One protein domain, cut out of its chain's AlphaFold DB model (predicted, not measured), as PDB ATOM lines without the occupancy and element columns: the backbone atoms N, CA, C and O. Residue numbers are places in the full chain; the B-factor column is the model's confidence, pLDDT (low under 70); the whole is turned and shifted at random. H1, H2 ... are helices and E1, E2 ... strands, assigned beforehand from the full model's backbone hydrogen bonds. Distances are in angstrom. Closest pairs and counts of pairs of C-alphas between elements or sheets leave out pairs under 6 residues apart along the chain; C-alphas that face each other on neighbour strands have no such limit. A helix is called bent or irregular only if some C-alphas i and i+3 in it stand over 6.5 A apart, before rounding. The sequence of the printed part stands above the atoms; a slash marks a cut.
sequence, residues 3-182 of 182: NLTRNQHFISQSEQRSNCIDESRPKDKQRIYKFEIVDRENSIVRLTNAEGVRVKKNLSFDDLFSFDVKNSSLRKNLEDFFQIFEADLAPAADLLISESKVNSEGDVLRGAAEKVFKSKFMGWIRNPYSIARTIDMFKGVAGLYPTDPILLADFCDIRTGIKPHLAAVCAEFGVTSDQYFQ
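This is residues 3 to 182 of the 182 residues of an uncharacterized protein of Pseudomonas sp. GM24 (UniProt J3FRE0). A helical hairpin of H3 and the long H4 makes one end of the longest axis; at the other end lie the small strand hairpin E5 and E6, with part of H6 packed on E5, and the short helices H7 and H8, with H5 packed on H8. Between these ends E1, paired with E4, and H2 lie nearest the middle, while the two-stranded hairpin E2 and E3 is set off to one side, farthest from the middle, and residues 147 to 153 stick out. The printed part has 180 residues with eight named helices and six named strands, in the order E1 H1 E2 E3 E4 E5 E6 H2 H3 H4 H5 H6 H7 H8, and is of the mixed class, helices and strands. The strands form three separate antiparallel sheets of two: E1 - E4, E2 - E3 and E5 - E6. The whole is only just compact, close to loose, with a radius of gyration of the C-alphas of 18.5 A and spans of 50 by 41 by 37 A.

E1 is residues 7 to 9, with C-alpha 7 at (-19.107, -6.511, -22.009), and H1 is residues 13 to 17. E2, residues 35 to 39, is 11.7 A long, and E3, residues 44 to 47, is 10.3 A. E4 is residues 60 to 62, E5 66 to 69 and E6 75 to 77. H2 is residues 79 to 86, 10.3 A, and H3 is 89 to 99, 15.4 A. H4, residues 107 to 125, is the longest helix, 26.8 A from C-alpha 107 at (-11.923, -31.297, -48.340) to C-alpha 125 at (-28.205, -14.995, -34.692). H5, residues 128 to 141, is 19.5 A long and irregular: C-alphas 129 and 132 are 8.0 A apart. H6 is residues 149 to 160, 16.3 A, H7 is 166 to 173, 10.8 A, and H8 is 177 to 180, ending at C-alpha 180, (-36.078, -10.713, -25.767).

H4 is the hub, touching H2, H3 and H5. H3 and H4 form a helical hairpin, opposite ways at a steep tilt of 43 degrees, with C-alphas of Ala 92 and Ala 112 closest at 4.6 A. H2 touches H4 at residues 115 to 122 alone, closest at Phe 85 and Ser 119, 5.2 A between C-alphas; they run opposite ways at 37 degrees, only just a steep tilt. H4 and H5 only just touch, with 3 pairs of C-alphas within 8 A, and only at the corner, where the closest C-alphas, of Ile 125 and Thr 134, are 5.9 A apart. H1 touches H3, the closest C-alphas being those of Ser 14 and Ala 90, 6.4 A. H8 touches H5, closest at Ala 132 and Gln 179, 7.3 A between C-alphas, and touches H7, closest at Cys 170 and Ser 177, 6.6 A. The closest C-alphas of E5 and H6, of Phe 67 and Ile 158, are 5.1 A apart. Within hydrogen-bond range are N 8 and O 61 of E1 and E4, 2.9 A, N 36 and O 46 of the hairpin E2 and E3, 2.9 A, and N 76 and O 68 of the hairpin E5 and E6, 2.8 A. Every O i to N i+4 pair is within range in H1, H3, H4 and H7, against 2 of 4 in H2, 6 of 10 in H5 and 7 of 8 in H6; H8 is too short for such a pair.

The two C-alphas farthest apart, of Asn 71 and Asn 103, are 53.2 A apart. The printed part has no cut. The links from H1 to E2, 17 residues, and from E3 to E4, 12 residues, are long; residues 31 to 32 of the first pair antiparallel with residues 53 to 54 of the second. The mean pLDDT of the printed part is 91.5, and residues 100 to 105 are under 70.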
ATOM      1  N   ASN A   3     -19.501 -17.079 -15.506       91.44
ATOM      2  CA  ASN A   3     -18.243 -16.395 -15.773       91.44
ATOM      3  C   ASN A   3     -18.334 -14.901 -15.418       91.44
ATOM      4  O   ASN A   3     -19.344 -14.407 -14.911       91.44
ATOM      5  N   LEU A   4     -17.225 -14.190 -15.641       94.06
ATOM      6  CA  LEU A   4     -17.047 -12.788 -15.258       94.06
ATOM      7  C   LEU A   4     -17.256 -11.806 -16.423       94.06
ATOM      8  O   LEU A   4     -17.090 -10.591 -16.252       94.06
ATOM      9  N   THR A   5     -17.608 -12.296 -17.614       93.69
ATOM     10  CA  THR A   5     -17.694 -11.492 -18.839       93.69
ATOM     11  C   THR A   5     -18.930 -10.607 -18.804       93.69
ATOM     12  O   THR A   5     -20.054 -11.101 -18.747       93.69
ATOM     13  N   ARG A   6     -18.721  -9.285 -18.766       94.25
ATOM     14  CA  ARG A   6     -19.800  -8.283 -18.715       94.25
ATOM     15  C   ARG A   6     -20.053  -7.665 -20.078       94.25
ATOM     16  O   ARG A   6     -21.151  -7.749 -20.593       94.25
ATOM     17  N   ASN A   7     -19.021  -7.082 -20.673       94.75
ATOM     18  CA  ASN A   7     -19.107  -6.511 -22.009       94.75
ATOM     19  C   ASN A   7     -19.062  -7.639 -23.043       94.75
ATOM     20  O   ASN A   7     -18.002  -8.231 -23.259       94.75
ATOM     21  N   GLN A   8     -20.206  -7.897 -23.660       95.31
ATOM     22  CA  GLN A   8     -20.471  -9.042 -24.521       95.31
ATOM     23  C   GLN A   8     -20.662  -8.576 -25.961       95.31
ATOM     24  O   GLN A   8     -21.297  -7.551 -26.220       95.31
ATOM     25  N   HIS A   9     -20.053  -9.285 -26.905       95.62
ATOM     26  CA  HIS A   9     -19.909  -8.835 -28.288       95.62
ATOM     27  C   HIS A   9     -20.938  -9.509 -29.192       95.62
ATOM     28  O   HIS A   9     -20.949 -10.731 -29.320       95.62
ATOM     29  N   PHE A  10     -21.757  -8.721 -29.891       94.75
ATOM     30  CA  PHE A  10     -22.693  -9.257 -30.886       94.75
ATOM     31  C   PHE A  10     -22.076  -9.402 -32.284       94.75
ATOM     32  O   PHE A  10     -22.673 -10.007 -33.169       94.75
ATOM     33  N   ILE A  11     -20.847  -8.920 -32.475       93.56
ATOM     34  CA  ILE A  11     -19.944  -9.338 -33.555       93.56
ATOM     35  C   ILE A  11     -18.586  -9.647 -32.930       93.56
ATOM     36  O   ILE A  11     -18.033  -8.811 -32.214       93.56
ATOM     37  N   SER A  12     -18.058 -10.845 -33.191       92.62
ATOM     38  CA  SER A  12     -16.926 -11.409 -32.448       92.62
ATOM     39  C   SER A  12     -15.723 -10.484 -32.473       92.62
ATOM     40  O   SER A  12     -15.412  -9.853 -33.486       92.62
ATOM     41  N   GLN A  13     -14.975 -10.459 -31.373       93.44
ATOM     42  CA  GLN A  13     -13.683  -9.784 -31.399       93.44
ATOM     43  C   GLN A  13     -12.723 -10.474 -32.376       93.44
ATOM     44  O   GLN A  13     -11.888  -9.793 -32.952       93.44
ATOM     45  N   SER A  14     -12.830 -11.795 -32.570       91.12
ATOM     46  CA  SER A  14     -12.018 -12.544 -33.542       91.12
ATOM     47  C   SER A  14     -12.192 -11.978 -34.960       91.12
ATOM     48  O   SER A  14     -11.231 -11.516 -35.567       91.12
ATOM     49  N   GLU A  15     -13.438 -11.857 -35.420       92.19
ATOM     50  CA  GLU A  15     -13.808 -11.290 -36.724       92.19
ATOM     51  C   GLU A  15     -13.376  -9.833 -36.890       92.19
ATOM     52  O   GLU A  15     -12.837  -9.452 -37.928       92.19
ATOM     53  N   GLN A  16     -13.603  -9.010 -35.864       94.44
ATOM     54  CA  GLN A  16     -13.212  -7.602 -35.903       94.44
ATOM     55  C   GLN A  16     -11.686  -7.432 -35.966       94.44
ATOM     56  O   GLN A  16     -11.202  -6.473 -36.563       94.44
ATOM     57  N   ARG A  17     -10.915  -8.340 -35.357       93.81
ATOM     58  CA  ARG A  17      -9.445  -8.292 -35.379       93.81
ATOM     59  C   ARG A  17      -8.868  -8.665 -36.736       93.81
ATOM     60  O   ARG A  17      -7.949  -7.980 -37.164       93.81
ATOM     61  N   SER A  18      -9.455  -9.636 -37.434       90.50
ATOM     62  CA  SER A  18      -9.091  -9.969 -38.824       90.50
ATOM     63  C   SER A  18      -9.378  -8.842 -39.829       90.50
ATOM     64  O   SER A  18      -9.088  -8.977 -41.008       90.50
ATOM     65  N   ASN A  19     -10.018  -7.752 -39.394       91.31
ATOM     66  CA  ASN A  19     -10.312  -6.572 -40.211       91.31
ATOM     67  C   ASN A  19      -9.826  -5.283 -39.525       91.31
ATOM     68  O   ASN A  19     -10.341  -4.192 -39.790       91.31
ATOM     69  N   CYS A  20      -8.903  -5.394 -38.567       95.31
ATOM     70  CA  CYS A  20      -8.421  -4.239 -37.826       95.31
ATOM     71  C   CYS A  20      -7.380  -3.448 -38.631       95.31
ATOM     72  O   CYS A  20      -6.804  -3.931 -39.598       95.31
ATOM     73  N   ILE A  21      -7.155  -2.196 -38.235       95.94
ATOM     74  CA  ILE A  21      -6.269  -1.254 -38.940       95.94
ATOM     75  C   ILE A  21      -4.814  -1.743 -38.932       95.94
ATOM     76  O   ILE A  21      -4.073  -1.514 -39.882       95.94
ATOM     77  N   ASP A  22      -4.402  -2.370 -37.831       94.12
ATOM     78  CA  ASP A  22      -3.030  -2.806 -37.589       94.12
ATOM     79  C   ASP A  22      -3.049  -4.058 -36.707       94.12
ATOM     80  O   ASP A  22      -3.189  -3.986 -35.479       94.12
ATOM     81  N   GLU A  23      -2.927  -5.215 -37.356       89.44
ATOM     82  CA  GLU A  23      -2.963  -6.533 -36.718       89.44
ATOM     83  C   GLU A  23      -1.738  -6.800 -35.839       89.44
ATOM     84  O   GLU A  23      -1.827  -7.591 -34.898       89.44
ATOM     85  N   SER A  24      -0.624  -6.091 -36.064       92.00
ATOM     86  CA  SER A  24       0.615  -6.261 -35.294       92.00
ATOM     87  C   SER A  24       0.502  -5.751 -33.852       92.00
ATOM     88  O   SER A  24       1.312  -6.097 -32.986       92.00
ATOM     89  N   ARG A  25      -0.514  -4.928 -33.560       93.75
ATOM     90  CA  ARG A  25      -0.730  -4.376 -32.220       93.75
ATOM     91  C   ARG A  25      -1.248  -5.423 -31.235       93.75
ATOM     92  O   ARG A  25      -2.004  -6.317 -31.609       93.75
ATOM     93  N   PRO A  26      -0.963  -5.248 -29.929       95.06
ATOM     94  CA  PRO A  26      -1.592  -6.038 -28.875       95.06
ATOM     95  C   PRO A  26      -3.126  -6.052 -28.983       95.06
ATOM     96  O   PRO A  26      -3.743  -5.025 -29.279       95.06
ATOM     97  N   LYS A  27      -3.751  -7.203 -28.689       92.31
ATOM     98  CA  LYS A  27      -5.202  -7.452 -28.849       92.31
ATOM     99  C   LYS A  27      -6.116  -6.433 -28.157       92.31
ATOM    100  O   LYS A  27      -7.260  -6.253 -28.573       92.31
ATOM    101  N   ASP A  28      -5.650  -5.802 -27.082       92.69
ATOM    102  CA  ASP A  28      -6.355  -4.770 -26.313       92.69
ATOM    103  C   ASP A  28      -6.221  -3.358 -26.920       92.69
ATOM    104  O   ASP A  28      -7.009  -2.464 -26.593       92.69
ATOM    105  N   LYS A  29      -5.247  -3.170 -27.818       95.12
ATOM    106  CA  LYS A  29      -4.927  -1.914 -28.512       95.12
ATOM    107  C   LYS A  29      -5.335  -1.904 -29.984       95.12
ATOM    108  O   LYS A  29      -5.290  -0.834 -30.588       95.12
ATOM    109  N   GLN A  30      -5.726  -3.044 -30.550       97.19
ATOM    110  CA  GLN A  30      -6.231  -3.137 -31.920       97.19
ATOM    111  C   GLN A  30      -7.504  -2.294 -32.104       97.19
ATOM    112  O   GLN A  30      -8.402  -2.256 -31.247       97.19
ATOM    113  N   ARG A  31      -7.562  -1.585 -33.234       97.56
ATOM    114  CA  ARG A  31      -8.643  -0.663 -33.595       97.56
ATOM    115  C   ARG A  31      -9.178  -1.007 -34.974       97.56
ATOM    116  O   ARG A  31      -8.419  -1.469 -35.814       97.56
ATOM    117  N   ILE A  32     -10.459  -0.759 -35.198       96.88
ATOM    118  CA  ILE A  32     -11.147  -0.989 -36.471       96.88
ATOM    119  C   ILE A  32     -11.816   0.306 -36.930       96.88
ATOM    120  O   ILE A  32     -12.282   1.094 -36.101       96.88
ATOM    121  N   TYR A  33     -11.853   0.553 -38.237       96.56
ATOM    122  CA  TYR A  33     -12.591   1.690 -38.776       96.56
ATOM    123  C   TYR A  33     -14.098   1.502 -38.582       96.56
ATOM    124  O   TYR A  33     -14.635   0.410 -38.751       96.56
ATOM    125  N   LYS A  34     -14.784   2.590 -38.223       94.19
ATOM    126  CA  LYS A  34     -16.238   2.621 -38.073       94.19
ATOM    127  C   LYS A  34     -16.824   3.551 -39.120       94.19
ATOM    128  O   LYS A  34     -16.428   4.717 -39.208       94.19
ATOM    129  N   PHE A  35     -17.799   3.046 -39.856       93.88
ATOM    130  CA  PHE A  35     -18.481   3.782 -40.908       93.88
ATOM    131  C   PHE A  35     -19.951   3.981 -40.552       93.88
ATOM    132  O   PHE A  35     -20.563   3.146 -39.889       93.88
ATOM    133  N   GLU A  36     -20.497   5.102 -40.994       94.88
ATOM    134  CA  GLU A  36     -21.920   5.412 -40.970       94.88
ATOM    135  C   GLU A  36     -22.467   5.272 -42.387       94.88
ATOM    136  O   GLU A  36     -21.826   5.709 -43.345       94.88
ATOM    137  N   ILE A  37     -23.642   4.662 -42.520       94.50
ATOM    138  CA  ILE A  37     -24.346   4.579 -43.799       94.50
ATOM    139  C   ILE A  37     -25.042   5.921 -44.016       94.50
ATOM    140  O   ILE A  37     -25.971   6.253 -43.287       94.50
ATOM    141  N   VAL A  38     -24.568   6.692 -44.993       96.31
ATOM    142  CA  VAL A  38     -25.142   8.000 -45.350       96.31
ATOM    143  C   VAL A  38     -26.282   7.821 -46.344       96.31
ATOM    144  O   VAL A  38     -27.318   8.464 -46.218       96.31
ATOM    145  N   ASP A  39     -26.097   6.922 -47.309       94.88
ATOM    146  CA  ASP A  39     -27.107   6.563 -48.297       94.88
ATOM    147  C   ASP A  39     -26.997   5.068 -48.590       94.88
ATOM    148  O   ASP A  39     -25.962   4.578 -49.049       94.88
ATOM    149  N   ARG A  40     -28.066   4.332 -48.293       92.38
ATOM    150  CA  ARG A  40     -28.098   2.884 -48.473       92.38
ATOM    151  C   ARG A  40     -28.301   2.479 -49.930       92.38
ATOM    152  O   ARG A  40     -27.689   1.505 -50.354       92.38
ATOM    153  N   GLU A  41     -29.117   3.215 -50.679       95.06
ATOM    154  CA  GLU A  41     -29.455   2.885 -52.070       95.06
ATOM    155  C   GLU A  41     -28.243   3.090 -52.980       95.06
ATOM    156  O   GLU A  41     -27.966   2.278 -53.860       95.06
ATOM    157  N   ASN A  42     -27.450   4.123 -52.692       95.00
ATOM    158  CA  ASN A  42     -26.226   4.427 -53.432       95.00
ATOM    159  C   ASN A  42     -24.952   3.857 -52.779       95.00
ATOM    160  O   ASN A  42     -23.847   4.157 -53.226       95.00
ATOM    161  N   SER A  43     -25.082   3.041 -51.723       93.00
ATOM    162  CA  SER A  43     -23.953   2.448 -50.979       93.00
ATOM    163  C   SER A  43     -22.911   3.468 -50.490       93.00
ATOM    164  O   SER A  43     -21.713   3.186 -50.436       93.00
ATOM    165  N   ILE A  44     -23.358   4.666 -50.113       96.12
ATOM    166  CA  ILE A  44     -22.487   5.736 -49.626       96.12
ATOM    167  C   ILE A  44     -22.289   5.570 -48.126       96.12
ATOM    168  O   ILE A  44     -23.234   5.618 -47.332       96.12
ATOM    169  N   VAL A  45     -21.026   5.442 -47.732       96.00
ATOM    170  CA  VAL A  45     -20.611   5.369 -46.334       96.00
ATOM    171  C   VAL A  45     -19.639   6.489 -45.995       96.00
ATOM    172  O   VAL A  45     -18.845   6.925 -46.826       96.00
ATOM    173  N   ARG A  46     -19.682   6.950 -44.745       96.50
ATOM    174  CA  ARG A  46     -18.785   7.977 -44.214       96.50
ATOM    175  C   ARG A  46     -17.971   7.416 -43.065       96.50
ATOM    176  O   ARG A  46     -18.520   6.828 -42.134       96.50
ATOM    177  N   LEU A  47     -16.660   7.633 -43.103       96.00
ATOM    178  CA  LEU A  47     -15.783   7.305 -41.985       96.00
ATOM    179  C   LEU A  47     -16.133   8.193 -40.785       96.00
ATOM    180  O   LEU A  47     -16.092   9.416 -40.877       96.00
ATOM    181  N   THR A  48     -16.477   7.574 -39.657       93.69
ATOM    182  CA  THR A  48     -16.897   8.295 -38.440       93.69
ATOM    183  C   THR A  48     -15.726   8.672 -37.538       93.69
ATOM    184  O   THR A  48     -15.833   9.593 -36.733       93.69
ATOM    185  N   ASN A  49     -14.606   7.953 -37.648       92.94
ATOM    186  CA  ASN A  49     -13.416   8.180 -36.840       92.94
ATOM    187  C   ASN A  49     -12.162   7.737 -37.603       92.94
ATOM    188  O   ASN A  49     -11.979   6.542 -37.840       92.94
ATOM    189  N   ALA A  50     -11.298   8.697 -37.945       93.88
ATOM    190  CA  ALA A  50     -10.034   8.450 -38.640       93.88
ATOM    191  C   ALA A  50      -9.039   7.615 -37.817       93.88
ATOM    192  O   ALA A  50      -8.241   6.884 -38.383       93.88
ATOM    193  N   GLU A  51      -9.136   7.643 -36.488       94.38
ATOM    194  CA  GLU A  51      -8.325   6.801 -35.600       94.38
ATOM    195  C   GLU A  51      -8.956   5.414 -35.377       94.38
ATOM    196  O   GLU A  51      -8.416   4.574 -34.654       94.38
ATOM    197  N   GLY A  52     -10.154   5.173 -35.915       95.06
ATOM    198  CA  GLY A  52     -10.954   3.985 -35.634       95.06
ATOM    199  C   GLY A  52     -11.409   3.878 -34.176       95.06
ATOM    200  O   GLY A  52     -11.184   4.753 -33.337       95.06
ATOM    201  N   VAL A  53     -12.048   2.766 -33.837       95.94
ATOM    202  CA  VAL A  53     -12.554   2.452 -32.493       95.94
ATOM    203  C   VAL A  53     -11.894   1.186 -31.958       95.94
ATOM    204  O   VAL A  53     -11.516   0.305 -32.723       95.94
ATOM    205  N   ARG A  54     -11.728   1.078 -30.634       96.44
ATOM    206  CA  ARG A  54     -11.132  -0.124 -30.025       96.44
ATOM    207  C   ARG A  54     -12.062  -1.319 -30.212       96.44
ATOM    208  O   ARG A  54     -13.199  -1.264 -29.748       96.44
ATOM    209  N   VAL A  55     -11.544  -2.423 -30.753       96.31
ATOM    210  CA  VAL A  55     -12.314  -3.668 -30.954       96.31
ATOM    211  C   VAL A  55     -12.942  -4.159 -29.644       96.31
ATOM    212  O   VAL A  55     -14.108  -4.538 -29.601       96.31
ATOM    213  N   LYS A  56     -12.210  -4.043 -28.526       95.06
ATOM    214  CA  LYS A  56     -12.688  -4.439 -27.190       95.06
ATOM    215  C   LYS A  56     -14.016  -3.781 -26.774       95.06
ATOM    216  O   LYS A  56     -14.698  -4.338 -25.926       95.06
ATOM    217  N   LYS A  57     -14.368  -2.614 -27.322       93.06
ATOM    218  CA  LYS A  57     -15.595  -1.868 -26.977       93.06
ATOM    219  C   LYS A  57     -16.544  -1.673 -28.164       93.06
ATOM    220  O   LYS A  57     -17.495  -0.909 -28.056       93.06
ATOM    221  N   ASN A  58     -16.228  -2.250 -29.318       95.06
ATOM    222  CA  ASN A  58     -17.002  -2.050 -30.533       95.06
ATOM    223  C   ASN A  58     -17.958  -3.222 -30.747       95.06
ATOM    224  O   ASN A  58     -17.560  -4.372 -30.564       95.06
ATOM    225  N   LEU A  59     -19.188  -2.919 -31.175       94.44
ATOM    226  CA  LEU A  59     -20.245  -3.911 -31.421       94.44
ATOM    227  C   LEU A  59     -20.450  -4.843 -30.215       94.44
ATOM    228  O   LEU A  59     -20.488  -6.071 -30.334       94.44
ATOM    229  N   SER A  60     -20.521  -4.230 -29.035       95.62
ATOM    230  CA  SER A  60     -20.709  -4.895 -27.754       95.62
ATOM    231  C   SER A  60     -21.676  -4.127 -26.868       95.62
ATOM    232  O   SER A  60     -21.898  -2.933 -27.069       95.62
ATOM    233  N   PHE A  61     -22.227  -4.819 -25.880       96.06
ATOM    234  CA  PHE A  61     -23.102  -4.246 -24.867       96.06
ATOM    235  C   PHE A  61     -22.902  -4.983 -23.536       96.06
ATOM    236  O   PHE A  61     -22.536  -6.161 -23.520       96.06
ATOM    237  N   ASP A  62     -23.095  -4.290 -22.415       95.31
ATOM    238  CA  ASP A  62     -22.974  -4.908 -21.093       95.31
ATOM    239  C   ASP A  62     -24.154  -5.860 -20.843       95.31
ATOM    240  O   ASP A  62     -25.313  -5.463 -20.915       95.31
ATOM    241  N   ASP A  63     -23.845  -7.111 -20.508       94.69
ATOM    242  CA  ASP A  63     -24.789  -8.157 -20.115       94.69
ATOM    243  C   ASP A  63     -25.780  -8.601 -21.209       94.69
ATOM    244  O   ASP A  63     -26.758  -9.280 -20.919       94.69
ATOM    245  N   LEU A  64     -25.504  -8.301 -22.483       94.56
ATOM    246  CA  LEU A  64     -26.369  -8.611 -23.632       94.56
ATOM    247  C   LEU A  64     -26.933 -10.048 -23.662       94.56
ATOM    248  O   LEU A  64     -28.126 -10.247 -23.880       94.56
ATOM    249  N   PHE A  65     -26.075 -11.032 -23.417       94.12
ATOM    250  CA  PHE A  65     -26.336 -12.473 -23.375       94.12
ATOM    251  C   PHE A  65     -26.247 -13.051 -21.952       94.12
ATOM    252  O   PHE A  65     -26.150 -14.270 -21.775       94.12
ATOM    253  N   SER A  66     -26.232 -12.195 -20.928       95.19
ATOM    254  CA  SER A  66     -26.354 -12.606 -19.529       95.19
ATOM    255  C   SER A  66     -27.814 -12.870 -19.198       95.19
ATOM    256  O   SER A  66     -28.677 -12.028 -19.445       95.19
ATOM    257  N   PHE A  67     -28.085 -14.020 -18.588       94.06
ATOM    258  CA  PHE A  67     -29.446 -14.420 -18.245       94.06
ATOM    259  C   PHE A  67     -29.695 -14.580 -16.745       94.06
ATOM    260  O   PHE A  67     -30.855 -14.593 -16.339       94.06
ATOM    261  N   ASP A  68     -28.642 -14.618 -15.926       94.69
ATOM    262  CA  ASP A  68     -28.746 -14.561 -14.467       94.69
ATOM    263  C   ASP A  68     -27.571 -13.770 -13.871       94.69
ATOM    264  O   ASP A  68     -26.438 -14.256 -13.805       94.69
ATOM    265  N   VAL A  69     -27.819 -12.520 -13.480       95.44
ATOM    266  CA  VAL A  69     -26.815 -11.616 -12.907       95.44
ATOM    267  C   VAL A  69     -26.858 -11.714 -11.385       95.44
ATOM    268  O   VAL A  69     -27.677 -11.075 -10.728       95.44
ATOM    269  N   LYS A  70     -25.939 -12.499 -10.815       92.44
ATOM    270  CA  LYS A  70     -25.867 -12.728  -9.365       92.44
ATOM    271  C   LYS A  70     -25.319 -11.520  -8.612       92.44
ATOM    272  O   LYS A  70     -25.779 -11.211  -7.517       92.44
ATOM    273  N   ASN A  71     -24.292 -10.868  -9.160       91.38
ATOM    274  CA  ASN A  71     -23.691  -9.655  -8.603       91.38
ATOM    275  C   ASN A  71     -22.842  -8.909  -9.657       91.38
ATOM    276  O   ASN A  71     -22.863  -9.222 -10.849       91.38
ATOM    277  N   SER A  72     -22.078  -7.902  -9.216       86.81
ATOM    278  CA  SER A  72     -21.265  -7.047 -10.090       86.81
ATOM    279  C   SER A  72     -20.138  -7.775 -10.830       86.81
ATOM    280  O   SER A  72     -19.689  -7.276 -11.863       86.81
ATOM    281  N   SER A  73     -19.685  -8.940 -10.359       88.94
ATOM    282  CA  SER A  73     -18.618  -9.723 -10.992       88.94
ATOM    283  C   SER A  73     -19.116 -11.029 -11.603       88.94
ATOM    284  O   SER A  73     -18.623 -11.400 -12.661       88.94
ATOM    285  N   LEU A  74     -20.098 -11.688 -10.992       94.06
ATOM    286  CA  LEU A  74     -20.534 -13.038 -11.336       94.06
ATOM    287  C   LEU A  74     -21.913 -13.056 -11.996       94.06
ATOM    288  O   LEU A  74     -22.871 -12.459 -11.495       94.06
ATOM    289  N   ARG A  75     -22.016 -13.810 -13.090       94.88
ATOM    290  CA  ARG A  75     -23.259 -14.030 -13.833       94.88
ATOM    291  C   ARG A  75     -23.227 -15.326 -14.626       94.88
ATOM    292  O   ARG A  75     -22.148 -15.813 -14.961       94.88
ATOM    293  N   LYS A  76     -24.403 -15.851 -14.963       95.25
ATOM    294  CA  LYS A  76     -24.559 -16.874 -16.000       95.25
ATOM    295  C   LYS A  76     -24.809 -16.200 -17.348       95.25
ATOM    296  O   LYS A  76     -25.675 -15.327 -17.453       95.25
ATOM    297  N   ASN A  77     -24.036 -16.582 -18.361       94.50
ATOM    298  CA  ASN A  77     -24.191 -16.090 -19.729       94.50
ATOM    299  C   ASN A  77     -23.737 -17.129 -20.767       94.50
ATOM    300  O   ASN A  77     -23.275 -18.219 -20.420       94.50
ATOM    301  N   LEU A  78     -23.884 -16.771 -22.045       93.19
ATOM    302  CA  LEU A  78     -23.603 -17.634 -23.197       93.19
ATOM    303  C   LEU A  78     -22.227 -17.397 -23.851       93.19
ATOM    304  O   LEU A  78     -21.950 -17.959 -24.907       93.19
ATOM    305  N   GLU A  79     -21.340 -16.594 -23.256       92.62
ATOM    306  CA  GLU A  79     -20.062 -16.224 -23.892       92.62
ATOM    307  C   GLU A  79     -19.153 -17.423 -24.153       92.62
ATOM    308  O   GLU A  79     -18.615 -17.560 -25.251       92.62
ATOM    309  N   ASP A  80     -19.025 -18.329 -23.182       91.44
ATOM    310  CA  ASP A  80     -18.194 -19.525 -23.344       91.44
ATOM    311  C   ASP A  80     -18.726 -20.420 -24.477       91.44
ATOM    312  O   ASP A  80     -17.949 -21.039 -25.201       91.44
ATOM    313  N   PHE A  81     -20.049 -20.443 -24.682       90.62
ATOM    314  CA  PHE A  81     -20.672 -21.152 -25.801       90.62
ATOM    315  C   PHE A  81     -20.337 -20.489 -27.141       90.62
ATOM    316  O   PHE A  81     -19.962 -21.177 -28.089       90.62
ATOM    317  N   PHE A  82     -20.407 -19.158 -27.233       91.69
ATOM    318  CA  PHE A  82     -20.047 -18.449 -28.464       91.69
ATOM    319  C   PHE A  82     -18.573 -18.622 -28.830       91.69
ATOM    320  O   PHE A  82     -18.258 -18.789 -30.009       91.69
ATOM    321  N   GLN A  83     -17.676 -18.671 -27.842       90.44
ATOM    322  CA  GLN A  83     -16.245 -18.872 -28.080       90.44
ATOM    323  C   GLN A  83     -15.930 -20.170 -28.834       90.44
ATOM    324  O   GLN A  83     -14.986 -20.183 -29.623       90.44
ATOM    325  N   ILE A  84     -16.745 -21.220 -28.678       90.94
ATOM    326  CA  ILE A  84     -16.592 -22.487 -29.415       90.94
ATOM    327  C   ILE A  84     -16.656 -22.248 -30.932       90.94
ATOM    328  O   ILE A  84     -15.884 -22.834 -31.688       90.94
ATOM    329  N   PHE A  85     -17.538 -21.355 -31.385       88.31
ATOM    330  CA  PHE A  85     -17.691 -21.027 -32.806       88.31
ATOM    331  C   PHE A  85     -16.677 -19.991 -33.290       88.31
ATOM    332  O   PHE A  85     -16.451 -19.868 -34.490       88.31
ATOM    333  N   GLU A  86     -16.084 -19.214 -32.386       89.62
ATOM    334  CA  GLU A  86     -15.165 -18.125 -32.731       89.62
ATOM    335  C   GLU A  86     -13.696 -18.539 -32.742       89.62
ATOM    336  O   GLU A  86     -12.898 -17.897 -33.431       89.62
ATOM    337  N   ALA A  87     -13.344 -19.589 -31.991       90.06
ATOM    338  CA  ALA A  87     -11.969 -20.053 -31.815       90.06
ATOM    339  C   ALA A  87     -11.265 -20.325 -33.152       90.06
ATOM    340  O   ALA A  87     -10.108 -19.949 -33.334       90.06
ATOM    341  N   ASP A  88     -12.000 -20.897 -34.106       89.19
ATOM    342  CA  ASP A  88     -11.471 -21.325 -35.398       89.19
ATOM    343  C   ASP A  88     -11.709 -20.322 -36.538       89.19
ATOM    344  O   ASP A  88     -11.296 -20.580 -37.669       89.19
ATOM    345  N   LEU A  89     -12.365 -19.184 -36.281       91.88
ATOM    346  CA  LEU A  89     -12.757 -18.254 -37.344       91.88
ATOM    347  C   LEU A  89     -11.547 -17.659 -38.070       91.88
ATOM    348  O   LEU A  89     -11.475 -17.742 -39.292       91.88
ATOM    349  N   ALA A  90     -10.614 -17.061 -37.325       92.00
ATOM    350  CA  ALA A  90      -9.431 -16.422 -37.900       92.00
ATOM    351  C   ALA A  90      -8.584 -17.401 -38.738       92.00
ATOM    352  O   ALA A  90      -8.423 -17.144 -39.928       92.00
ATOM    353  N   PRO A  91      -8.138 -18.564 -38.210       92.06
ATOM    354  CA  PRO A  91      -7.339 -19.491 -39.012       92.06
ATOM    355  C   PRO A  91      -8.106 -20.064 -40.212       92.06
ATOM    356  O   PRO A  91      -7.511 -20.296 -41.261       92.06
ATOM    357  N   ALA A  92      -9.424 -20.280 -40.097       92.62
ATOM    358  CA  ALA A  92     -10.229 -20.732 -41.230       92.62
ATOM    359  C   ALA A  92     -10.367 -19.647 -42.311       92.62
ATOM    360  O   ALA A  92     -10.297 -19.958 -43.498       92.62
ATOM    361  N   ALA A  93     -10.538 -18.384 -41.919       92.12
ATOM    362  CA  ALA A  93     -10.596 -17.263 -42.850       92.12
ATOM    363  C   ALA A  93      -9.255 -17.063 -43.569       92.12
ATOM    364  O   ALA A  93      -9.243 -16.939 -44.792       92.12
ATOM    365  N   ASP A  94      -8.142 -17.110 -42.835       91.06
ATOM    366  CA  ASP A  94      -6.796 -16.977 -43.400       91.06
ATOM    367  C   ASP A  94      -6.521 -18.069 -44.438       91.06
ATOM    368  O   ASP A  94      -6.054 -17.769 -45.537       91.06
ATOM    369  N   LEU A  95      -6.898 -19.316 -44.130       90.69
ATOM    370  CA  LEU A  95      -6.778 -20.448 -45.048       90.69
ATOM    371  C   LEU A  95      -7.602 -20.242 -46.330       90.69
ATOM    372  O   LEU A  95      -7.109 -20.480 -47.429       90.69
ATOM    373  N   LEU A  96      -8.848 -19.766 -46.224       89.81
ATOM    374  CA  LEU A  96      -9.660 -19.466 -47.411       89.81
ATOM    375  C   LEU A  96      -9.046 -18.336 -48.251       89.81
ATOM    376  O   LEU A  96      -9.066 -18.400 -49.481       89.81
ATOM    377  N   ILE A  97      -8.486 -17.306 -47.615       88.50
ATOM    378  CA  ILE A  97      -7.860 -16.168 -48.306       88.50
ATOM    379  C   ILE A  97      -6.545 -16.579 -48.983       88.50
ATOM    380  O   ILE A  97      -6.252 -16.090 -50.078       88.50
ATOM    381  N   SER A  98      -5.747 -17.450 -48.361       86.81
ATOM    382  CA  SER A  98      -4.486 -17.921 -48.938       86.81
ATOM    383  C   SER A  98      -4.715 -18.893 -50.094       86.81
ATOM    384  O   SER A  98      -4.093 -18.741 -51.141       86.81
ATOM    385  N   GLU A  99      -5.642 -19.839 -49.941       81.81
ATOM    386  CA  GLU A  99      -5.861 -20.930 -50.900       81.81
ATOM    387  C   GLU A  99      -6.798 -20.566 -52.057       81.81
ATOM    388  O   GLU A  99      -6.653 -21.098 -53.156       81.81
ATOM    389  N   SER A 100      -7.715 -19.606 -51.878       66.38
ATOM    390  CA  SER A 100      -8.524 -19.080 -52.998       66.38
ATOM    391  C   SER A 100      -7.671 -18.471 -54.117       66.38
ATOM    392  O   SER A 100      -8.129 -18.345 -55.250       66.38
ATOM    393  N   LYS A 101      -6.411 -18.130 -53.824       65.81
ATOM    394  CA  LYS A 101      -5.433 -17.633 -54.798       65.81
ATOM    395  C   LYS A 101      -4.737 -18.749 -55.583       65.81
ATOM    396  O   LYS A 101      -4.025 -18.445 -56.535       65.81
ATOM    397  N   VAL A 102      -4.921 -20.014 -55.195       65.31
ATOM    398  CA  VAL A 102      -4.137 -21.162 -55.678       65.31
ATOM    399  C   VAL A 102      -5.041 -22.295 -56.195       65.31
ATOM    400  O   VAL A 102      -4.640 -23.439 -56.151       65.31
ATOM    401  N   ASN A 103      -6.250 -22.031 -56.720       59.19
ATOM    402  CA  ASN A 103      -7.130 -23.054 -57.346       59.19
ATOM    403  C   ASN A 103      -7.166 -24.418 -56.606       59.19
ATOM    404  O   ASN A 103      -7.137 -25.485 -57.223       59.19
ATOM    405  N   SER A 104      -7.187 -24.387 -55.273       57.72
ATOM    406  CA  SER A 104      -7.078 -25.589 -54.451       57.72
ATOM    407  C   SER A 104      -8.456 -26.249 -54.331       57.72
ATOM    408  O   SER A 104      -9.284 -25.811 -53.544       57.72
ATOM    409  N   GLU A 105      -8.751 -27.306 -55.089       66.62
ATOM    410  CA  GLU A 105      -9.910 -28.158 -54.785       66.62
ATOM    411  C   GLU A 105      -9.543 -29.164 -53.686       66.62
ATOM    412  O   GLU A 105      -8.534 -29.863 -53.776       66.62
ATOM    413  N   GLY A 106     -10.357 -29.253 -52.629       71.31
ATOM    414  CA  GLY A 106     -10.165 -30.271 -51.597       71.31
ATOM    415  C   GLY A 106     -11.038 -30.113 -50.353       71.31
ATOM    416  O   GLY A 106     -11.540 -29.032 -50.037       71.31
ATOM    417  N   ASP A 107     -11.169 -31.210 -49.602       78.62
ATOM    418  CA  ASP A 107     -11.923 -31.297 -48.340       78.62
ATOM    419  C   ASP A 107     -11.480 -30.263 -47.283       78.62
ATOM    420  O   ASP A 107     -12.274 -29.858 -46.432       78.62
ATOM    421  N   VAL A 108     -10.230 -29.792 -47.362       81.69
ATOM    422  CA  VAL A 108      -9.658 -28.767 -46.475       81.69
ATOM    423  C   VAL A 108     -10.373 -27.420 -46.628       81.69
ATOM    424  O   VAL A 108     -10.748 -26.815 -45.620       81.69
ATOM    425  N   LEU A 109     -10.639 -26.969 -47.863       85.81
ATOM    426  CA  LEU A 109     -11.372 -25.716 -48.094       85.81
ATOM    427  C   LEU A 109     -12.826 -25.822 -47.672       85.81
ATOM    428  O   LEU A 109     -13.367 -24.870 -47.114       85.81
ATOM    429  N   ARG A 110     -13.447 -26.989 -47.881       88.19
ATOM    430  CA  ARG A 110     -14.807 -27.241 -47.396       88.19
ATOM    431  C   ARG A 110     -14.868 -27.097 -45.876       88.19
ATOM    432  O   ARG A 110     -15.716 -26.364 -45.374       88.19
ATOM    433  N   GLY A 111     -13.930 -27.709 -45.153       90.88
ATOM    434  CA  GLY A 111     -13.848 -27.586 -43.697       90.88
ATOM    435  C   GLY A 111     -13.643 -26.143 -43.220       90.88
ATOM    436  O   GLY A 111     -14.285 -25.713 -42.260       90.88
ATOM    437  N   ALA A 112     -12.796 -25.366 -43.900       91.50
ATOM    438  CA  ALA A 112     -12.590 -23.953 -43.581       91.50
ATOM    439  C   ALA A 112     -13.841 -23.101 -43.868       91.50
ATOM    440  O   ALA A 112     -14.256 -22.304 -43.025       91.50
ATOM    441  N   ALA A 113     -14.492 -23.317 -45.014       91.94
ATOM    442  CA  ALA A 113     -15.731 -22.641 -45.388       91.94
ATOM    443  C   ALA A 113     -16.862 -22.931 -44.393       91.94
ATOM    444  O   ALA A 113     -17.547 -22.004 -43.965       91.94
ATOM    445  N   GLU A 114     -17.019 -24.183 -43.958       93.31
ATOM    446  CA  GLU A 114     -17.996 -24.561 -42.933       93.31
ATOM    447  C   GLU A 114     -17.754 -23.838 -41.604       93.31
ATOM    448  O   GLU A 114     -18.707 -23.375 -40.973       93.31
ATOM    449  N   LYS A 115     -16.493 -23.726 -41.171       93.19
ATOM    450  CA  LYS A 115     -16.126 -23.011 -39.941       93.19
ATOM    451  C   LYS A 115     -16.476 -21.530 -40.045       93.19
ATOM    452  O   LYS A 115     -17.213 -21.031 -39.198       93.19
ATOM    453  N   VAL A 116     -16.044 -20.855 -41.115       93.56
ATOM    454  CA  VAL A 116     -16.367 -19.436 -41.352       93.56
ATOM    455  C   VAL A 116     -17.877 -19.223 -41.431       93.56
ATOM    456  O   VAL A 116     -18.399 -18.297 -40.808       93.56
ATOM    457  N   PHE A 117     -18.594 -20.096 -42.143       93.44
ATOM    458  CA  PHE A 117     -20.047 -20.036 -42.250       93.44
ATOM    459  C   PHE A 117     -20.719 -20.143 -40.878       93.44
ATOM    460  O   PHE A 117     -21.522 -19.278 -40.534       93.44
ATOM    461  N   LYS A 118     -20.356 -21.145 -40.064       93.38
ATOM    462  CA  LYS A 118     -20.899 -21.321 -38.708       93.38
ATOM    463  C   LYS A 118     -20.658 -20.084 -37.844       93.38
ATOM    464  O   LYS A 118     -21.597 -19.598 -37.219       93.38
ATOM    465  N   SER A 119     -19.447 -19.523 -37.845       92.62
ATOM    466  CA  SER A 119     -19.141 -18.320 -37.057       92.62
ATOM    467  C   SER A 119     -19.935 -17.095 -37.528       92.62
ATOM    468  O   SER A 119     -20.464 -16.351 -36.702       92.62
ATOM    469  N   LYS A 120     -20.060 -16.886 -38.847       92.19
ATOM    470  CA  LYS A 120     -20.838 -15.774 -39.426       92.19
ATOM    471  C   LYS A 120     -22.331 -15.930 -39.159       92.19
ATOM    472  O   LYS A 120     -22.995 -14.953 -38.822       92.19
ATOM    473  N   PHE A 121     -22.841 -17.155 -39.245       92.75
ATOM    474  CA  PHE A 121     -24.221 -17.481 -38.913       92.75
ATOM    475  C   PHE A 121     -24.514 -17.219 -37.431       92.75
ATOM    476  O   PHE A 121     -25.493 -16.548 -37.115       92.75
ATOM    477  N   MET A 122     -23.614 -17.614 -36.523       91.88
ATOM    478  CA  MET A 122     -23.719 -17.250 -35.106       91.88
ATOM    479  C   MET A 122     -23.673 -15.735 -34.890       91.88
ATOM    480  O   MET A 122     -24.440 -15.213 -34.085       91.88
ATOM    481  N   GLY A 123     -22.827 -15.020 -35.641       91.12
ATOM    482  CA  GLY A 123     -22.792 -13.557 -35.676       91.12
ATOM    483  C   GLY A 123     -24.129 -12.927 -36.071       91.12
ATOM    484  O   GLY A 123     -24.528 -11.920 -35.494       91.12
ATOM    485  N   TRP A 124     -24.844 -13.544 -37.009       91.38
ATOM    486  CA  TRP A 124     -26.179 -13.112 -37.408       91.38
ATOM    487  C   TRP A 124     -27.229 -13.388 -36.324       91.38
ATOM    488  O   TRP A 124     -27.973 -12.471 -35.981       91.38
ATOM    489  N   ILE A 125     -27.246 -14.598 -35.744       91.88
ATOM    490  CA  ILE A 125     -28.205 -14.995 -34.692       91.88
ATOM    491  C   ILE A 125     -28.099 -14.068 -33.481       91.88
ATOM    492  O   ILE A 125     -29.112 -13.596 -32.972       91.88
ATOM    493  N   ARG A 126     -26.871 -13.793 -33.032       91.56
ATOM    494  CA  ARG A 126     -26.619 -13.007 -31.818       91.56
ATOM    495  C   ARG A 126     -26.771 -11.498 -32.010       91.56
ATOM    496  O   ARG A 126     -26.635 -10.757 -31.041       91.56
ATOM    497  N   ASN A 127     -26.945 -11.023 -33.245       93.62
ATOM    498  CA  ASN A 127     -27.039  -9.595 -33.515       93.62
ATOM    499  C   ASN A 127     -28.396  -9.071 -33.016       93.62
ATOM    500  O   ASN A 127     -29.423  -9.411 -33.609       93.62
ATOM    501  N   PRO A 128     -28.431  -8.216 -31.977       93.81
ATOM    502  CA  PRO A 128     -29.689  -7.767 -31.389       93.81
ATOM    503  C   PRO A 128     -30.534  -6.932 -32.364       93.81
ATOM    504  O   PRO A 128     -31.758  -6.968 -32.296       93.81
ATOM    505  N   TYR A 129     -29.917  -6.275 -33.355       93.00
ATOM    506  CA  TYR A 129     -30.642  -5.564 -34.417       93.00
ATOM    507  C   TYR A 129     -31.329  -6.499 -35.431       93.00
ATOM    508  O   TYR A 129     -32.106  -6.043 -36.270       93.00
ATOM    509  N   SER A 130     -31.047  -7.805 -35.379       93.25
ATOM    510  CA  SER A 130     -31.657  -8.830 -36.234       93.25
ATOM    511  C   SER A 130     -32.719  -9.666 -35.514       93.25
ATOM    512  O   SER A 130     -33.298 -10.545 -36.152       93.25
ATOM    513  N   ILE A 131     -33.017  -9.400 -34.234       91.81
ATOM    514  CA  ILE A 131     -33.801 -10.313 -33.383       91.81
ATOM    515  C   ILE A 131     -35.150 -10.717 -33.990       91.81
ATOM    516  O   ILE A 131     -35.489 -11.893 -33.999       91.81
ATOM    517  N   ALA A 132     -35.885  -9.777 -34.595       91.56
ATOM    518  CA  ALA A 132     -37.178 -10.069 -35.211       91.56
ATOM    519  C   ALA A 132     -37.066 -11.101 -36.348       91.56
ATOM    520  O   ALA A 132     -37.931 -11.960 -36.495       91.56
ATOM    521  N   ARG A 133     -35.978 -11.047 -37.133       93.50
ATOM    522  CA  ARG A 133     -35.708 -12.031 -38.192       93.50
ATOM    523  C   ARG A 133     -35.236 -13.355 -37.609       93.50
ATOM    524  O   ARG A 133     -35.617 -14.398 -38.123       93.50
ATOM    525  N   THR A 134     -34.427 -13.315 -36.551       93.06
ATOM    526  CA  THR A 134     -33.981 -14.519 -35.840       93.06
ATOM    527  C   THR A 134     -35.180 -15.295 -35.293       93.06
ATOM    528  O   THR A 134     -35.302 -16.486 -35.571       93.06
ATOM    529  N   ILE A 135     -36.113 -14.620 -34.613       91.38
ATOM    530  CA  ILE A 135     -37.347 -15.228 -34.094       91.38
ATOM    531  C   ILE A 135     -38.177 -15.831 -35.235       91.38
ATOM    532  O   ILE A 135     -38.581 -16.988 -35.150       91.38
ATOM    533  N   ASP A 136     -38.401 -15.090 -36.327       93.06
ATOM    534  CA  ASP A 136     -39.180 -15.606 -37.463       93.06
ATOM    535  C   ASP A 136     -38.529 -16.841 -38.110       93.06
ATOM    536  O   ASP A 136     -39.227 -17.796 -38.457       93.06
ATOM    537  N   MET A 137     -37.196 -16.871 -38.203       93.75
ATOM    538  CA  MET A 137     -36.450 -18.013 -38.738       93.75
ATOM    539  C   MET A 137     -36.617 -19.274 -37.875       93.75
ATOM    540  O   MET A 137     -36.706 -20.377 -38.415       93.75
ATOM    541  N   PHE A 138     -36.695 -19.123 -36.550       91.44
ATOM    542  CA  PHE A 138     -36.823 -20.235 -35.602       91.44
ATOM    543  C   PHE A 138     -38.255 -20.478 -35.101       91.44
ATOM    544  O   PHE A 138     -38.472 -21.357 -34.269       91.44
ATOM    545  N   LYS A 139     -39.272 -19.791 -35.638       91.94
ATOM    546  CA  LYS A 139     -40.667 -19.931 -35.175       91.94
ATOM    547  C   LYS A 139     -41.197 -21.368 -35.190       91.94
ATOM    548  O   LYS A 139     -42.035 -21.720 -34.370       91.94
ATOM    549  N   GLY A 140     -40.707 -22.206 -36.109       92.06
ATOM    550  CA  GLY A 140     -41.118 -23.610 -36.230       92.06
ATOM    551  C   GLY A 140     -40.639 -24.508 -35.085       92.06
ATOM    552  O   GLY A 140     -41.161 -25.605 -34.922       92.06
ATOM    553  N   VAL A 141     -39.666 -24.047 -34.295       89.38
ATOM    554  CA  VAL A 141     -39.158 -24.745 -33.106       89.38
ATOM    555  C   VAL A 141     -39.536 -24.030 -31.805       89.38
ATOM    556  O   VAL A 141     -39.117 -24.447 -30.727       89.38
ATOM    557  N   ALA A 142     -40.346 -22.970 -31.887       86.31
ATOM    558  CA  ALA A 142     -40.852 -22.275 -30.714       86.31
ATOM    559  C   ALA A 142     -41.705 -23.227 -29.860       86.31
ATOM    560  O   ALA A 142     -42.574 -23.937 -30.365       86.31
ATOM    561  N   GLY A 143     -41.449 -23.246 -28.552       84.81
ATOM    562  CA  GLY A 143     -42.128 -24.146 -27.616       84.81
ATOM    563  C   GLY A 143     -41.570 -25.572 -27.573       84.81
ATOM    564  O   GLY A 143     -42.145 -26.412 -26.882       84.81
ATOM    565  N   LEU A 144     -40.462 -25.859 -28.264       90.38
ATOM    566  CA  LEU A 144     -39.669 -27.059 -28.003       90.38
ATOM    567  C   LEU A 144     -38.720 -26.815 -26.825       90.38
ATOM    568  O   LEU A 144     -38.201 -25.715 -26.645       90.38
ATOM    569  N   TYR A 145     -38.478 -27.864 -26.041       91.75
ATOM    570  CA  TYR A 145     -37.618 -27.822 -24.859       91.75
ATOM    571  C   TYR A 145     -36.648 -29.008 -24.879       91.75
ATOM    572  O   TYR A 145     -37.008 -30.073 -25.398       91.75
ATOM    573  N   PRO A 146     -35.433 -28.868 -24.318       92.81
ATOM    574  CA  PRO A 146     -34.510 -29.988 -24.188       92.81
ATOM    575  C   PRO A 146     -35.112 -31.122 -23.348       92.81
ATOM    576  O   PRO A 146     -35.755 -30.878 -22.330       92.81
ATOM    577  N   THR A 147     -34.882 -32.371 -23.758       95.44
ATOM    578  CA  THR A 147     -35.258 -33.564 -22.976       95.44
ATOM    579  C   THR A 147     -34.180 -33.974 -21.979       95.44
ATOM    580  O   THR A 147     -34.481 -34.635 -20.987       95.44
ATOM    581  N   ASP A 148     -32.928 -33.584 -22.234       96.75
ATOM    582  CA  ASP A 148     -31.833 -33.766 -21.291       96.75
ATOM    583  C   ASP A 148     -32.071 -32.893 -20.041       96.75
ATOM    584  O   ASP A 148     -32.272 -31.682 -20.183       96.75
ATOM    585  N   PRO A 149     -32.048 -33.465 -18.822       94.94
ATOM    586  CA  PRO A 149     -32.374 -32.724 -17.606       94.94
ATOM    587  C   PRO A 149     -31.442 -31.543 -17.314       94.94
ATOM    588  O   PRO A 149     -31.889 -30.549 -16.745       94.94
ATOM    589  N   ILE A 150     -30.161 -31.645 -17.684       91.69
ATOM    590  CA  ILE A 150     -29.175 -30.586 -17.443       91.69
ATOM    591  C   ILE A 150     -29.459 -29.425 -18.394       91.69
ATOM    592  O   ILE A 150     -29.603 -28.285 -17.955       91.69
ATOM    593  N   LEU A 151     -29.640 -29.720 -19.685       91.25
ATOM    594  CA  LEU A 151     -29.978 -28.702 -20.682       91.25
ATOM    595  C   LEU A 151     -31.345 -28.061 -20.422       91.25
ATOM    596  O   LEU A 151     -31.522 -26.872 -20.679       91.25
ATOM    597  N   LEU A 152     -32.314 -28.820 -19.904       93.25
ATOM    598  CA  LEU A 152     -33.623 -28.291 -19.526       93.25
ATOM    599  C   LEU A 152     -33.517 -27.307 -18.354       93.25
ATOM    600  O   LEU A 152     -34.208 -26.289 -18.357       93.25
ATOM    601  N   ALA A 153     -32.652 -27.584 -17.376       91.50
ATOM    602  CA  ALA A 153     -32.396 -26.668 -16.269       91.50
ATOM    603  C   ALA A 153     -31.767 -25.357 -16.770       91.50
ATOM    604  O   ALA A 153     -32.289 -24.283 -16.470       91.50
ATOM    605  N   ASP A 154     -30.728 -25.439 -17.610       88.94
ATOM    606  CA  ASP A 154     -30.095 -24.256 -18.213       88.94
ATOM    607  C   ASP A 154     -31.088 -23.454 -19.075       88.94
ATOM    608  O   ASP A 154     -31.138 -22.226 -19.005       88.94
ATOM    609  N   PHE A 155     -31.935 -24.136 -19.854       89.88
ATOM    610  CA  PHE A 155     -32.987 -23.497 -20.647       89.88
ATOM    611  C   PHE A 155     -34.003 -22.750 -19.767       89.88
ATOM    612  O   PHE A 155     -34.405 -21.628 -20.086       89.88
ATOM    613  N   CYS A 156     -34.419 -23.345 -18.646       90.81
ATOM    614  CA  CYS A 156     -35.321 -22.692 -17.697       90.81
ATOM    615  C   CYS A 156     -34.678 -21.443 -17.075       90.81
ATOM    616  O   CYS A 156     -35.330 -20.396 -17.009       90.81
ATOM    617  N   ASP A 157     -33.400 -21.525 -16.691       90.19
ATOM    618  CA  ASP A 157     -32.636 -20.410 -16.122       90.19
ATOM    619  C   ASP A 157     -32.563 -19.209 -17.078       90.19
ATOM    620  O   ASP A 157     -32.644 -18.056 -16.637       90.19
ATOM    621  N   ILE A 158     -32.479 -19.449 -18.395       90.06
ATOM    622  CA  ILE A 158     -32.497 -18.372 -19.398       90.06
ATOM    623  C   ILE A 158     -33.758 -17.515 -19.254       90.06
ATOM    624  O   ILE A 158     -33.688 -16.288 -19.357       90.06
ATOM    625  N   ARG A 159     -34.906 -18.121 -18.945       86.88
ATOM    626  CA  ARG A 159     -36.177 -17.398 -18.793       86.88
ATOM    627  C   ARG A 159     -36.325 -16.761 -17.415       86.88
ATOM    628  O   ARG A 159     -36.718 -15.602 -17.326       86.88
ATOM    629  N   THR A 160     -36.004 -17.491 -16.352       91.75
ATOM    630  CA  THR A 160     -36.335 -17.099 -14.970       91.75
ATOM    631  C   THR A 160     -35.244 -16.301 -14.258       91.75
ATOM    632  O   THR A 160     -35.536 -15.655 -13.253       91.75
ATOM    633  N   GLY A 161     -34.006 -16.324 -14.758       92.44
ATOM    634  CA  GLY A 161     -32.870 -15.672 -14.105       92.44
ATOM    635  C   GLY A 161     -32.984 -14.145 -14.018       92.44
ATOM    636  O   GLY A 161     -33.738 -13.506 -14.764       92.44
ATOM    637  N   ILE A 162     -32.212 -13.551 -13.103       94.62
ATOM    638  CA  ILE A 162     -32.288 -12.125 -12.762       94.62
ATOM    639  C   ILE A 162     -31.584 -11.283 -13.839       94.62
ATOM    640  O   ILE A 162     -30.386 -11.435 -14.073       94.62
ATOM    641  N   LYS A 163     -32.317 -10.364 -14.483       94.38
ATOM    642  CA  LYS A 163     -31.834  -9.557 -15.625       94.38
ATOM    643  C   LYS A 163     -32.056  -8.055 -15.400       94.38
ATOM    644  O   LYS A 163     -32.963  -7.468 -15.993       94.38
ATOM    645  N   PRO A 164     -31.256  -7.399 -14.542       95.12
ATOM    646  CA  PRO A 164     -31.434  -5.979 -14.226       95.12
ATOM    647  C   PRO A 164     -31.199  -5.065 -15.443       95.12
ATOM    648  O   PRO A 164     -31.687  -3.939 -15.485       95.12
ATOM    649  N   HIS A 165     -30.469  -5.555 -16.445       93.75
ATOM    650  CA  HIS A 165     -30.138  -4.873 -17.694       93.75
ATOM    651  C   HIS A 165     -31.246  -4.928 -18.755       93.75
ATOM    652  O   HIS A 165     -31.150  -4.196 -19.739       93.75
ATOM    653  N   LEU A 166     -32.295  -5.744 -18.572       94.00
ATOM    654  CA  LEU A 166     -33.316  -6.021 -19.594       94.00
ATOM    655  C   LEU A 166     -33.907  -4.747 -20.211       94.00
ATOM    656  O   LEU A 166     -33.930  -4.605 -21.429       94.00
ATOM    657  N   ALA A 167     -34.339  -3.797 -19.377       95.69
ATOM    658  CA  ALA A 167     -34.949  -2.556 -19.854       95.69
ATOM    659  C   ALA A 167     -33.980  -1.720 -20.710       95.69
ATOM    660  O   ALA A 167     -34.386  -1.158 -21.724       95.69
ATOM    661  N   ALA A 168     -32.699  -1.672 -20.331       96.12
ATOM    662  CA  ALA A 168     -31.677  -0.944 -21.076       96.12
ATOM    663  C   ALA A 168     -31.356  -1.624 -22.417       96.12
ATOM    664  O   ALA A 168     -31.251  -0.936 -23.428       96.12
ATOM    665  N   VAL A 169     -31.261  -2.960 -22.443       94.31
ATOM    666  CA  VAL A 169     -31.071  -3.730 -23.685       94.31
ATOM    667  C   VAL A 169     -32.248  -3.519 -24.635       94.31
ATOM    668  O   VAL A 169     -32.052  -3.167 -25.796       94.31
ATOM    669  N   CYS A 170     -33.476  -3.688 -24.142       94.56
ATOM    670  CA  CYS A 170     -34.692  -3.478 -24.925       94.56
ATOM    671  C   CYS A 170     -34.750  -2.064 -25.527       94.56
ATOM    672  O   CYS A 170     -35.068  -1.914 -26.706       94.56
ATOM    673  N   ALA A 171     -34.399  -1.040 -24.740       95.88
ATOM    674  CA  ALA A 171     -34.372   0.344 -25.200       95.88
ATOM    675  C   ALA A 171     -33.292   0.600 -26.267       95.88
ATOM    676  O   ALA A 171     -33.594   1.222 -27.281       95.88
ATOM    677  N   GLU A 172     -32.065   0.102 -26.070       95.25
ATOM    678  CA  GLU A 172     -30.947   0.299 -27.008       95.25
ATOM    679  C   GLU A 172     -31.232  -0.320 -28.384       95.25
ATOM    680  O   GLU A 172     -30.950   0.280 -29.421       95.25
ATOM    681  N   PHE A 173     -31.799  -1.528 -28.401       94.50
ATOM    682  CA  PHE A 173     -31.966  -2.299 -29.634       94.50
ATOM    683  C   PHE A 173     -33.378  -2.225 -30.224       94.50
ATOM    684  O   PHE A 173     -33.628  -2.818 -31.273       94.50
ATOM    685  N   GLY A 174     -34.297  -1.494 -29.583       94.25
ATOM    686  CA  GLY A 174     -35.683  -1.359 -30.042       94.25
ATOM    687  C   GLY A 174     -36.460  -2.678 -29.993       94.25
ATOM    688  O   GLY A 174     -37.216  -2.983 -30.913       94.25
ATOM    689  N   VAL A 175     -36.245  -3.471 -28.941       92.75
ATOM    690  CA  VAL A 175     -36.772  -4.834 -28.780       92.75
ATOM    691  C   VAL A 175     -37.753  -4.875 -27.612       92.75
ATOM    692  O   VAL A 175     -37.472  -4.316 -26.555       92.75
ATOM    693  N   THR A 176     -38.894  -5.551 -27.758       92.75
ATOM    694  CA  THR A 176     -39.823  -5.741 -26.630       92.75
ATOM    695  C   THR A 176     -39.306  -6.802 -25.658       92.75
ATOM    696  O   THR A 176     -38.535  -7.682 -26.035       92.75
ATOM    697  N   SER A 177     -39.744  -6.775 -24.397       90.50
ATOM    698  CA  SER A 177     -39.376  -7.838 -23.449       90.50
ATOM    699  C   SER A 177     -39.822  -9.220 -23.933       90.50
ATOM    700  O   SER A 177     -39.072 -10.177 -23.789       90.50
ATOM    701  N   ASP A 178     -40.983  -9.322 -24.584       88.94
ATOM    702  CA  ASP A 178     -41.453 -10.591 -25.150       88.94
ATOM    703  C   ASP A 178     -40.520 -11.112 -26.244       88.94
ATOM    704  O   ASP A 178     -40.187 -12.292 -26.240       88.94
ATOM    705  N   GLN A 179     -40.055 -10.238 -27.145       89.25
ATOM    706  CA  GLN A 179     -39.072 -10.603 -28.168       89.25
ATOM    707  C   GLN A 179     -37.732 -11.007 -27.551       89.25
ATOM    708  O   GLN A 179     -37.092 -11.922 -28.046       89.25
ATOM    709  N   TYR A 180     -37.311 -10.357 -26.467       88.44
ATOM    710  CA  TYR A 180     -36.078 -10.713 -25.767       88.44
ATOM    711  C   TYR A 180     -36.117 -12.139 -25.181       88.44
ATOM    712  O   TYR A 180     -35.083 -12.794 -25.086       88.44
ATOM    713  N   PHE A 181     -37.296 -12.623 -24.777       85.19
ATOM    714  CA  PHE A 181     -37.480 -13.960 -24.197       85.19
ATOM    715  C   PHE A 181     -37.862 -15.049 -25.215       85.19
ATOM    716  O   PHE A 181     -38.164 -16.170 -24.789       85.19
ATOM    717  N   GLN A 182     -37.919 -14.733 -26.508       78.81
ATOM    718  CA  GLN A 182     -38.187 -15.690 -27.590       78.81
ATOM    719  C   GLN A 182     -36.874 -16.246 -28.135       78.81
ATOM    720  O   GLN A 182     -36.803 -17.484 -28.278       78.81
TER     721      GLN A 182